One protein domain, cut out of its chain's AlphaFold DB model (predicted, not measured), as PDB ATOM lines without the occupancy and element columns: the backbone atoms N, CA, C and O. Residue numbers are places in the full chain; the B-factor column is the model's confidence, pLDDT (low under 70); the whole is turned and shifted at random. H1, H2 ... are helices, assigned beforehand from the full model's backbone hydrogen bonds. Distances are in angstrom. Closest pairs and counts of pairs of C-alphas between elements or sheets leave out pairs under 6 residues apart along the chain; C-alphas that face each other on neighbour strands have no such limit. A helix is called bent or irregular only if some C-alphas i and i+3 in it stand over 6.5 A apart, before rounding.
ATOM      1  N   ALA A   2      24.462  -9.527 -40.540       87.56
ATOM      2  CA  ALA A   2      23.812  -9.906 -39.277       87.56
ATOM      3  C   ALA A   2      23.127  -8.750 -38.519       87.56
ATOM      4  O   ALA A   2      21.957  -8.870 -38.180       87.56
ATOM      5  N   ASN A   3      23.780  -7.590 -38.366       88.75
ATOM      6  CA  ASN A   3      23.183  -6.443 -37.656       88.75
ATOM      7  C   ASN A   3      21.841  -5.974 -38.245       88.75
ATOM      8  O   ASN A   3      20.928  -5.631 -37.506       88.75
ATOM      9  N   LYS A   4      21.668  -6.012 -39.573       90.62
ATOM     10  CA  LYS A   4      20.396  -5.614 -40.206       90.62
ATOM     11  C   LYS A   4      19.269  -6.624 -39.950       90.62
ATOM     12  O   LYS A   4      18.102  -6.248 -39.998       90.62
ATOM     13  N   MET A   5      19.610  -7.894 -39.728       93.69
ATOM     14  CA  MET A   5      18.649  -8.939 -39.354       93.69
ATOM     15  C   MET A   5      18.291  -8.836 -37.872       93.69
ATOM     16  O   MET A   5      17.119  -8.938 -37.530       93.69
ATOM     17  N   LEU A   6      19.279  -8.550 -37.022       91.81
ATOM     18  CA  LEU A   6      19.101  -8.389 -35.582       91.81
ATOM     19  C   LEU A   6      18.169  -7.215 -35.250       91.81
ATOM     20  O   LEU A   6      17.207  -7.404 -34.521       91.81
ATOM     21  N   VAL A   7      18.339  -6.059 -35.900       92.69
ATOM     22  CA  VAL A   7      17.432  -4.904 -35.721       92.69
ATOM     23  C   VAL A   7      15.975  -5.247 -36.063       92.69
ATOM     24  O   VAL A   7      15.042  -4.783 -35.411       92.69
ATOM     25  N   LYS A   8      15.748  -6.069 -37.098       91.62
ATOM     26  CA  LYS A   8      14.393  -6.536 -37.429       91.62
ATOM     27  C   LYS A   8      13.877  -7.520 -36.386       91.62
ATOM     28  O   LYS A   8      12.701  -7.453 -36.049       91.62
ATOM     29  N   PHE A   9      14.736  -8.419 -35.910       90.94
ATOM     30  CA  PHE A   9      14.387  -9.372 -34.867       90.94
ATOM     31  C   PHE A   9      13.955  -8.651 -33.592       90.94
ATOM     32  O   PHE A   9      12.838  -8.879 -33.154       90.94
ATOM     33  N   GLU A  10      14.766  -7.730 -33.067       91.38
ATOM     34  CA  GLU A  10      14.450  -6.964 -31.852       91.38
ATOM     35  C   GLU A  10      13.122  -6.215 -31.979       91.38
ATOM     36  O   GLU A  10      12.293  -6.274 -31.075       91.38
ATOM     37  N   LYS A  11      12.866  -5.591 -33.138       92.56
ATOM     38  CA  LYS A  11      11.600  -4.896 -33.405       92.56
ATOM     39  C   LYS A  11      10.384  -5.816 -33.272       92.56
ATOM     40  O   LYS A  11       9.364  -5.403 -32.730       92.56
ATOM     41  N   TYR A  12      10.447  -7.019 -33.841       92.88
ATOM     42  CA  TYR A  12       9.320  -7.947 -33.757       92.88
ATOM     43  C   TYR A  12       9.258  -8.612 -32.393       92.88
ATOM     44  O   TYR A  12       8.171  -8.715 -31.839       92.88
ATOM     45  N   TRP A  13      10.406  -8.999 -31.841       92.00
ATOM     46  CA  TRP A  13      10.528  -9.575 -30.513       92.00
ATOM     47  C   TRP A  13       9.821  -8.704 -29.479       92.00
ATOM     48  O   TRP A  13       8.938  -9.210 -28.797       92.00
ATOM     49  N   ASP A  14      10.082  -7.393 -29.456       89.00
ATOM     50  CA  ASP A  14       9.430  -6.439 -28.546       89.00
ATOM     51  C   ASP A  14       7.892  -6.411 -28.685       89.00
ATOM     52  O   ASP A  14       7.172  -6.241 -27.708       89.00
ATOM     53  N   ALA A  15       7.356  -6.682 -29.878       89.75
ATOM     54  CA  ALA A  15       5.912  -6.737 -30.096       89.75
ATOM     55  C   ALA A  15       5.269  -8.077 -29.688       89.75
ATOM     56  O   ALA A  15       4.116  -8.091 -29.257       89.75
ATOM     57  N   ILE A  16       5.969  -9.208 -29.858       91.88
ATOM     58  CA  ILE A  16       5.367 -10.551 -29.721       91.88
ATOM     59  C   ILE A  16       5.798 -11.329 -28.471       91.88
ATOM     60  O   ILE A  16       5.147 -12.315 -28.124       91.88
ATOM     61  N   HIS A  17       6.869 -10.936 -27.779       91.50
ATOM     62  CA  HIS A  17       7.416 -11.713 -26.658       91.50
ATOM     63  C   HIS A  17       6.404 -11.926 -25.523       91.50
ATOM     64  O   HIS A  17       6.306 -13.037 -25.002       91.50
ATOM     65  N   GLY A  18       5.587 -10.915 -25.212       91.00
ATOM     66  CA  GLY A  18       4.562 -11.012 -24.170       91.00
ATOM     67  C   GLY A  18       3.490 -12.064 -24.470       91.00
ATOM     68  O   GLY A  18       3.191 -12.898 -23.619       91.00
ATOM     69  N   ILE A  19       2.946 -12.098 -25.696       91.81
ATOM     70  CA  ILE A  19       1.911 -13.088 -26.047       91.81
ATOM     71  C   ILE A  19       2.487 -14.502 -26.158       91.81
ATOM     72  O   ILE A  19       1.825 -15.465 -25.773       91.81
ATOM     73  N   MET A  20       3.737 -14.634 -26.615       92.12
ATOM     74  CA  MET A  20       4.442 -15.918 -26.606       92.12
ATOM     75  C   MET A  20       4.637 -16.437 -25.183       92.12
ATOM     76  O   MET A  20       4.429 -17.622 -24.939       92.12
ATOM     77  N   ALA A  21       4.990 -15.563 -24.239       92.31
ATOM     78  CA  ALA A  21       5.140 -15.935 -22.841       92.31
ATOM     79  C   ALA A  21       3.820 -16.397 -22.209       92.31
ATOM     80  O   ALA A  21       3.796 -17.409 -21.514       92.31
ATOM     81  N   ILE A  22       2.712 -15.713 -22.498       92.06
ATOM     82  CA  ILE A  22       1.383 -16.124 -22.026       92.06
ATOM     83  C   ILE A  22       1.010 -17.492 -22.608       92.06
ATOM     84  O   ILE A  22       0.650 -18.398 -21.861       92.06
ATOM     85  N   ALA A  23       1.146 -17.679 -23.925       91.38
ATOM     86  CA  ALA A  23       0.856 -18.958 -24.578       91.38
ATOM     87  C   ALA A  23       1.709 -20.103 -24.008       91.38
ATOM     88  O   ALA A  23       1.222 -21.216 -23.835       91.38
ATOM     89  N   TYR A  24       2.966 -19.806 -23.686       92.12
ATOM     90  CA  TYR A  24       3.878 -20.743 -23.051       92.12
ATOM     91  C   TYR A  24       3.423 -21.136 -21.640       92.12
ATOM     92  O   TYR A  24       3.411 -22.316 -21.319       92.12
ATOM     93  N   VAL A  25       3.007 -20.178 -20.806       91.38
ATOM     94  CA  VAL A  25       2.524 -20.443 -19.435       91.38
ATOM     95  C   VAL A  25       1.190 -21.194 -19.426       91.38
ATOM     96  O   VAL A  25       0.946 -21.999 -18.531       91.38
ATOM     97  N   LEU A  26       0.326 -20.939 -20.410       88.38
ATOM     98  CA  LEU A  26      -0.967 -21.613 -20.540       88.38
ATOM     99  C   LEU A  26      -0.851 -23.050 -21.069       88.38
ATOM    100  O   LEU A  26      -1.804 -23.822 -20.946       88.38
ATOM    101  N   ASP A  27       0.289 -23.433 -21.643       89.00
ATOM    102  CA  ASP A  27       0.533 -24.812 -22.046       89.00
ATOM    103  C   ASP A  27       0.880 -25.664 -20.804       89.00
ATOM    104  O   ASP A  27       1.873 -25.394 -20.123       89.00
ATOM    105  N   PRO A  28       0.118 -26.736 -20.510       83.38
ATOM    106  CA  PRO A  28       0.296 -27.547 -19.300       83.38
ATOM    107  C   PRO A  28       1.688 -28.171 -19.132       83.38
ATOM    108  O   PRO A  28       2.040 -28.618 -18.038       83.38
ATOM    109  N   ARG A  29       2.464 -28.273 -20.217       85.25
ATOM    110  CA  ARG A  29       3.798 -28.885 -20.219       85.25
ATOM    111  C   ARG A  29       4.868 -27.946 -19.680       85.25
ATOM    112  O   ARG A  29       5.944 -28.411 -19.304       85.25
ATOM    113  N   TYR A  30       4.592 -26.651 -19.649       79.88
ATOM    114  CA  TYR A  30       5.572 -25.627 -19.350       79.88
ATOM    115  C   TYR A  30       5.247 -24.914 -18.036       79.88
ATOM    116  O   TYR A  30       4.109 -24.861 -17.578       79.88
ATOM    117  N   LYS A  31       6.292 -24.413 -17.372       81.06
ATOM    118  CA  LYS A  31       6.190 -23.733 -16.075       81.06
ATOM    119  C   LYS A  31       6.800 -22.341 -16.137       81.06
ATOM    120  O   LYS A  31       7.782 -22.129 -16.850       81.06
ATOM    121  N   MET A  32       6.270 -21.444 -15.304       82.69
ATOM    122  CA  MET A  32       6.757 -20.071 -15.126       82.69
ATOM    123  C   MET A  32       8.260 -20.022 -14.795       82.69
ATOM    124  O   MET A  32       8.976 -19.208 -15.359       82.69
ATOM    125  N   CYS A  33       8.773 -20.972 -14.004       85.06
ATOM    126  CA  CYS A  33      10.194 -21.030 -13.632       85.06
ATOM    127  C   CYS A  33      11.145 -21.111 -14.838       85.06
ATOM    128  O   CYS A  33      12.261 -20.604 -14.802       85.06
ATOM    129  N   LEU A  34      10.721 -21.772 -15.920       86.88
ATOM    130  CA  LEU A  34      11.544 -21.871 -17.126       86.88
ATOM    131  C   LEU A  34      11.516 -20.556 -17.920       86.88
ATOM    132  O   LEU A  34      12.516 -20.175 -18.519       86.88
ATOM    133  N   LEU A  35      10.396 -19.836 -17.876       89.69
ATOM    134  CA  LEU A  35      10.267 -18.513 -18.473       89.69
ATOM    135  C   LEU A  35      11.125 -17.475 -17.732       89.69
ATOM    136  O   LEU A  35      11.834 -16.715 -18.385       89.69
ATOM    137  N   GLU A  36      11.116 -17.497 -16.395       89.81
ATOM    138  CA  GLU A  36      11.968 -16.660 -15.535       89.81
ATOM    139  C   GLU A  36      13.444 -16.800 -15.916       89.81
ATOM    140  O   GLU A  36      14.099 -15.802 -16.205       89.81
ATOM    141  N   HIS A  37      13.932 -18.038 -16.040       90.25
ATOM    142  CA  HIS A  37      15.322 -18.299 -16.409       90.25
ATOM    143  C   HIS A  37      15.698 -17.748 -17.795       90.25
ATOM    144  O   HIS A  37      16.777 -17.184 -17.978       90.25
ATOM    145  N   PHE A  38      14.825 -17.896 -18.798       90.38
ATOM    146  CA  PHE A  38      15.100 -17.361 -20.136       90.38
ATOM    147  C   PHE A  38      15.057 -15.833 -20.168       90.38
ATOM    148  O   PHE A  38      15.895 -15.210 -20.819       90.38
ATOM    149  N   TYR A  39      14.102 -15.222 -19.473       89.94
ATOM    150  CA  TYR A  39      13.973 -13.768 -19.433       89.94
ATOM    151  C   TYR A  39      15.122 -13.120 -18.655       89.94
ATOM    152  O   TYR A  39      15.598 -12.066 -19.073       89.94
ATOM    153  N   GLU A  40      15.628 -13.772 -17.604       92.50
ATOM    154  CA  GLU A  40      16.843 -13.358 -16.896       92.50
ATOM    155  C   GLU A  40      18.053 -13.307 -17.843       92.50
ATOM    156  O   GLU A  40      18.787 -12.321 -17.857       92.50
ATOM    157  N   GLN A  41      18.227 -14.313 -18.709       91.25
ATOM    158  CA  GLN A  41      19.319 -14.319 -19.692       91.25
ATOM    159  C   GLN A  41      19.162 -13.264 -20.797       91.25
ATOM    160  O   GLN A  41      20.161 -12.734 -21.281       91.25
ATOM    161  N   ILE A  42      17.930 -12.979 -21.233       90.12
ATOM    162  CA  ILE A  42      17.662 -12.066 -22.359       90.12
ATOM    163  C   ILE A  42      17.713 -10.598 -21.921       90.12
ATOM    164  O   ILE A  42      18.281  -9.766 -22.628       90.12
ATOM    165  N   TYR A  43      17.102 -10.273 -20.782       88.56
ATOM    166  CA  TYR A  43      16.921  -8.892 -20.321       88.56
ATOM    167  C   TYR A  43      17.842  -8.508 -19.162       88.56
ATOM    168  O   TYR A  43      17.971  -7.321 -18.860       88.56
ATOM    169  N   GLY A  44      18.496  -9.486 -18.536       91.50
ATOM    170  CA  GLY A  44      19.331  -9.282 -17.362       91.50
ATOM    171  C   GLY A  44      18.525  -9.124 -16.066       91.50
ATOM    172  O   GLY A  44      17.301  -8.952 -16.096       91.50
ATOM    173  N   PRO A  45      19.223  -9.134 -14.914       87.44
ATOM    174  CA  PRO A  45      18.612  -9.169 -13.587       87.44
ATOM    175  C   PRO A  45      17.780  -7.920 -13.251       87.44
ATOM    176  O   PRO A  45      16.866  -7.993 -12.442       87.44
ATOM    177  N   GLU A  46      18.046  -6.775 -13.883       86.19
ATOM    178  CA  GLU A  46      17.324  -5.531 -13.573       86.19
ATOM    179  C   GLU A  46      15.939  -5.438 -14.222       86.19
ATOM    180  O   GLU A  46      15.081  -4.704 -13.739       86.19
ATOM    181  N   ARG A  47      15.716  -6.140 -15.341       87.88
ATOM    182  CA  ARG A  47      14.512  -5.957 -16.168       87.88
ATOM    183  C   ARG A  47      13.636  -7.204 -16.260       87.88
ATOM    184  O   ARG A  47      12.444  -7.070 -16.531       87.88
ATOM    185  N   TYR A  48      14.186  -8.396 -16.028       91.12
ATOM    186  CA  TYR A  48      13.419  -9.636 -16.173       91.12
ATOM    187  C   TYR A  48      12.248  -9.738 -15.182       91.12
ATOM    188  O   TYR A  48      11.166 -10.149 -15.592       91.12
ATOM    189  N   GLU A  49      12.425  -9.307 -13.927       90.38
ATOM    190  CA  GLU A  49      11.381  -9.401 -12.892       90.38
ATOM    191  C   GLU A  49      10.121  -8.633 -13.287       90.38
ATOM    192  O   GLU A  49       9.020  -9.179 -13.229       90.38
ATOM    193  N   ALA A  50      10.285  -7.402 -13.779       91.56
ATOM    194  CA  ALA A  50       9.173  -6.563 -14.215       91.56
ATOM    195  C   ALA A  50       8.406  -7.177 -15.402       91.56
ATOM    196  O   ALA A  50       7.179  -7.083 -15.474       91.56
ATOM    197  N   GLU A  51       9.106  -7.826 -16.337       90.62
ATOM    198  CA  GLU A  51       8.450  -8.459 -17.485       90.62
ATOM    199  C   GLU A  51       7.711  -9.741 -17.066       90.62
ATOM    200  O   GLU A  51       6.575  -9.962 -17.489       90.62
ATOM    201  N   ILE A  52       8.296 -10.546 -16.169       92.19
ATOM    202  CA  ILE A  52       7.638 -11.727 -15.590       92.19
ATOM    203  C   ILE A  52       6.402 -11.328 -14.781       92.19
ATOM    204  O   ILE A  52       5.346 -11.943 -14.939       92.19
ATOM    205  N   GLU A  53       6.487 -10.281 -13.960       93.25
ATOM    206  CA  GLU A  53       5.352  -9.768 -13.190       93.25
ATOM    207  C   GLU A  53       4.200  -9.337 -14.108       93.25
ATOM    208  O   GLU A  53       3.037  -9.673 -13.866       93.25
ATOM    209  N   LYS A  54       4.512  -8.650 -15.209       93.06
ATOM    210  CA  LYS A  54       3.525  -8.236 -16.213       93.06
ATOM    211  C   LYS A  54       2.852  -9.431 -16.889       93.06
ATOM    212  O   LYS A  54       1.629  -9.430 -17.059       93.06
ATOM    213  N   ILE A  55       3.615 -10.466 -17.240       92.38
ATOM    214  CA  ILE A  55       3.079 -11.714 -17.808       92.38
ATOM    215  C   ILE A  55       2.159 -12.398 -16.793       92.38
ATOM    216  O   ILE A  55       1.034 -12.766 -17.129       92.38
ATOM    217  N   ASN A  56       2.598 -12.497 -15.539       92.38
ATOM    218  CA  ASN A  56       1.840 -13.113 -14.460       92.38
ATOM    219  C   ASN A  56       0.511 -12.383 -14.204       92.38
ATOM    220  O   ASN A  56      -0.559 -12.992 -14.195       92.38
ATOM    221  N   THR A  57       0.571 -11.057 -14.102       94.38
ATOM    222  CA  THR A  57      -0.603 -10.189 -13.945       94.38
ATOM    223  C   THR A  57      -1.586 -10.375 -15.098       94.38
ATOM    224  O   THR A  57      -2.789 -10.491 -14.874       94.38
ATOM    225  N   THR A  58      -1.083 -10.473 -16.332       93.75
ATOM    226  CA  THR A  58      -1.927 -10.692 -17.515       93.75
ATOM    227  C   THR A  58      -2.594 -12.069 -17.481       93.75
ATOM    228  O   THR A  58      -3.794 -12.172 -17.723       93.75
ATOM    229  N   CYS A  59      -1.861 -13.127 -17.121       92.12
ATOM    230  CA  CYS A  59      -2.422 -14.472 -16.967       92.12
ATOM    231  C   CYS A  59      -3.522 -14.521 -15.898       92.12
ATOM    232  O   CYS A  59      -4.579 -15.108 -16.131       92.12
ATOM    233  N   PHE A  60      -3.313 -13.883 -14.744       92.81
ATOM    234  CA  PHE A  60      -4.328 -13.821 -13.693       92.81
ATOM    235  C   PHE A  60      -5.552 -12.998 -14.097       92.81
ATOM    236  O   PHE A  60      -6.671 -13.396 -13.779       92.81
ATOM    237  N   ALA A  61      -5.367 -11.896 -14.828       94.50
ATOM    238  CA  ALA A  61      -6.477 -11.112 -15.360       94.50
ATOM    239  C   ALA A  61      -7.344 -11.941 -16.323       94.50
ATOM    240  O   ALA A  61      -8.565 -11.970 -16.167       94.50
ATOM    241  N   LEU A  62      -6.717 -12.684 -17.244       92.06
ATOM    242  CA  LEU A  62      -7.411 -13.592 -18.166       92.06
ATOM    243  C   LEU A  62      -8.162 -14.702 -17.420       92.06
ATOM    244  O   LEU A  62      -9.305 -15.016 -17.746       92.06
ATOM    245  N   LEU A  63      -7.537 -15.288 -16.396       91.62
ATOM    246  CA  LEU A  63      -8.177 -16.305 -15.563       91.62
ATOM    247  C   LEU A  63      -9.402 -15.745 -14.830       91.62
ATOM    248  O   LEU A  63     -10.441 -16.402 -14.771       91.62
ATOM    249  N   HIS A  64      -9.281 -14.544 -14.269       93.62
ATOM    250  CA  HIS A  64     -10.369 -13.883 -13.561       93.62
ATOM    251  C   HIS A  64     -11.541 -13.568 -14.500       93.62
ATOM    252  O   HIS A  64     -12.689 -13.841 -14.158       93.62
ATOM    253  N   GLU A  65     -11.266 -13.061 -15.703       92.81
ATOM    254  CA  GLU A  65     -12.287 -12.826 -16.731       92.81
ATOM    255  C   GLU A  65     -13.012 -14.125 -17.108       92.81
ATOM    256  O   GLU A  65     -14.241 -14.180 -17.062       92.81
ATOM    257  N   TYR A  66     -12.269 -15.207 -17.349       92.25
ATOM    258  CA  TYR A  66     -12.847 -16.523 -17.627       92.25
ATOM    259  C   TYR A  66     -13.767 -17.017 -16.494       92.25
ATOM    260  O   TYR A  66     -14.865 -17.518 -16.735       92.25
ATOM    261  N   GLN A  67     -13.362 -16.845 -15.233       92.31
ATOM    262  CA  GLN A  67     -14.184 -17.212 -14.072       92.31
ATOM    263  C   GLN A  67     -15.457 -16.363 -13.958       92.31
ATOM    264  O   GLN A  67     -16.527 -16.882 -13.620       92.31
ATOM    265  N   LEU A  68     -15.368 -15.065 -14.262       92.81
ATOM    266  CA  LEU A  68     -16.531 -14.183 -14.303       92.81
ATOM    267  C   LEU A  68     -17.526 -14.619 -15.384       92.81
ATOM    268  O   LEU A  68     -18.727 -14.664 -15.108       92.81
ATOM    269  N   GLU A  69     -17.055 -15.007 -16.569       89.44
ATOM    270  CA  GLU A  69     -17.921 -15.511 -17.641       89.44
ATOM    271  C   GLU A  69     -18.650 -16.800 -17.243       89.44
ATOM    272  O   GLU A  69     -19.854 -16.932 -17.489       89.44
ATOM    273  N   LEU A  70     -17.958 -17.713 -16.551       86.19
ATOM    274  CA  LEU A  70     -18.563 -18.931 -16.007       86.19
ATOM    275  C   LEU A  70     -19.652 -18.625 -14.967       86.19
ATOM    276  O   LEU A  70     -20.718 -19.242 -14.990       86.19
ATOM    277  N   SER A  71     -19.412 -17.666 -14.066       79.94
ATOM    278  CA  SER A  71     -20.376 -17.294 -13.016       79.94
ATOM    279  C   SER A  71     -21.574 -16.489 -13.534       79.94
ATOM    280  O   SER A  71     -22.672 -16.600 -12.995       79.94
ATOM    281  N   THR A  72     -21.393 -15.729 -14.618       75.69
ATOM    282  CA  THR A  72     -22.436 -14.892 -15.236       75.69
ATOM    283  C   THR A  72     -23.394 -15.704 -16.126       75.69
ATOM    284  O   THR A  72     -24.352 -15.164 -16.676       75.69
ATOM    285  N   GLY A  73     -23.204 -17.022 -16.256       62.75
ATOM    286  CA  GLY A  73     -24.197 -17.904 -16.876       62.75
ATOM    287  C   GLY A  73     -24.365 -17.716 -18.387       62.75
ATOM    288  O   GLY A  73     -25.377 -18.135 -18.950       62.75
TER     289      GLY A  73
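AT A GLANCE: This is residues 2 to 73 of the 99 residues of the protein "DUF4413 domain-containing protein" of Cephalotus follicularis (UniProt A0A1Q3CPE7). A small helical body has two helical arms sticking out at opposite ends: residues 2 to 16 at one, residues 63 to 73 at the other. In the body, the second arm of a bent first helix, H1b, and the helix H2 both pack on the first half of the long helix H3, and H2 folds back into H3 as a helical hairpin. The printed part has 72 residues with three named helices, H1, H2 and H3 in chain order, and no named strand; the class is all helix. The whole is loose, with a radius of gyration of the C-alphas of 15.0 A and spans of 53 by 23 by 23 A, the two arms making the length.

HOW THE PARTS SIT: The longest helix by residues, H1, residues 2 to 26, was assigned as one helix by its hydrogen bonds but is bent: C-alphas 15 and 18 are 7.4 A apart. Its arms, H1a, residues 2 to 15, and H1b, residues 18 to 26, stand at a steep tilt of 63 degrees. H1b touches H3, residues 48 to 71, at a steep tilt of 60 degrees, the same way; the closest C-alphas are those of Ile 22 and Ile 55, 6.3 A apart, and H3 touches H1b with residues 55 to 59 alone. H2, residues 32 to 43, touches H3 with the closest C-alphas, those of Glu 40 and Tyr 48, 5.1 A apart. These two form a helical hairpin, at a steep tilt of 38 degrees, opposite ways, and H3 touches H2 with residues 48 to 52 alone. H1b and H2 are close but not clearly touching: the closest C-alphas, those of Val 25 and Met 32, are 6.1 A apart, at a shallow tilt of 22 degrees, opposite ways. H1a touches no helix and is apart from H2 and H3. In H1b, H2 and H3 every O i to N i+4 pair is within hydrogen-bond range; in H1a 8 of 10 are.

IN THESE COORDINATES: H1a begins at C-alpha 2, (23.812, -9.906, -39.277), and measures 20.4 A from first to last C-alpha. H1b measures 12.5 A, and H2 16.0 A. H3 runs 34.8 A, from C-alpha 48 at (13.419, -9.636, -16.173) to C-alpha 71 at (-20.376, -17.294, -13.016).

THE WHOLE: The two C-alphas farthest apart are those of Ala 2 and Gly 73, 53.6 A. Without the stretches that stand free, the body has 46 residues and spans 26 by 21 by 15 A. The printed part has no cut, and both links, H1 to H2 and H2 to H3, are tight. The mean pLDDT of the printed part is 89.7, and residue 73 alone is under 70.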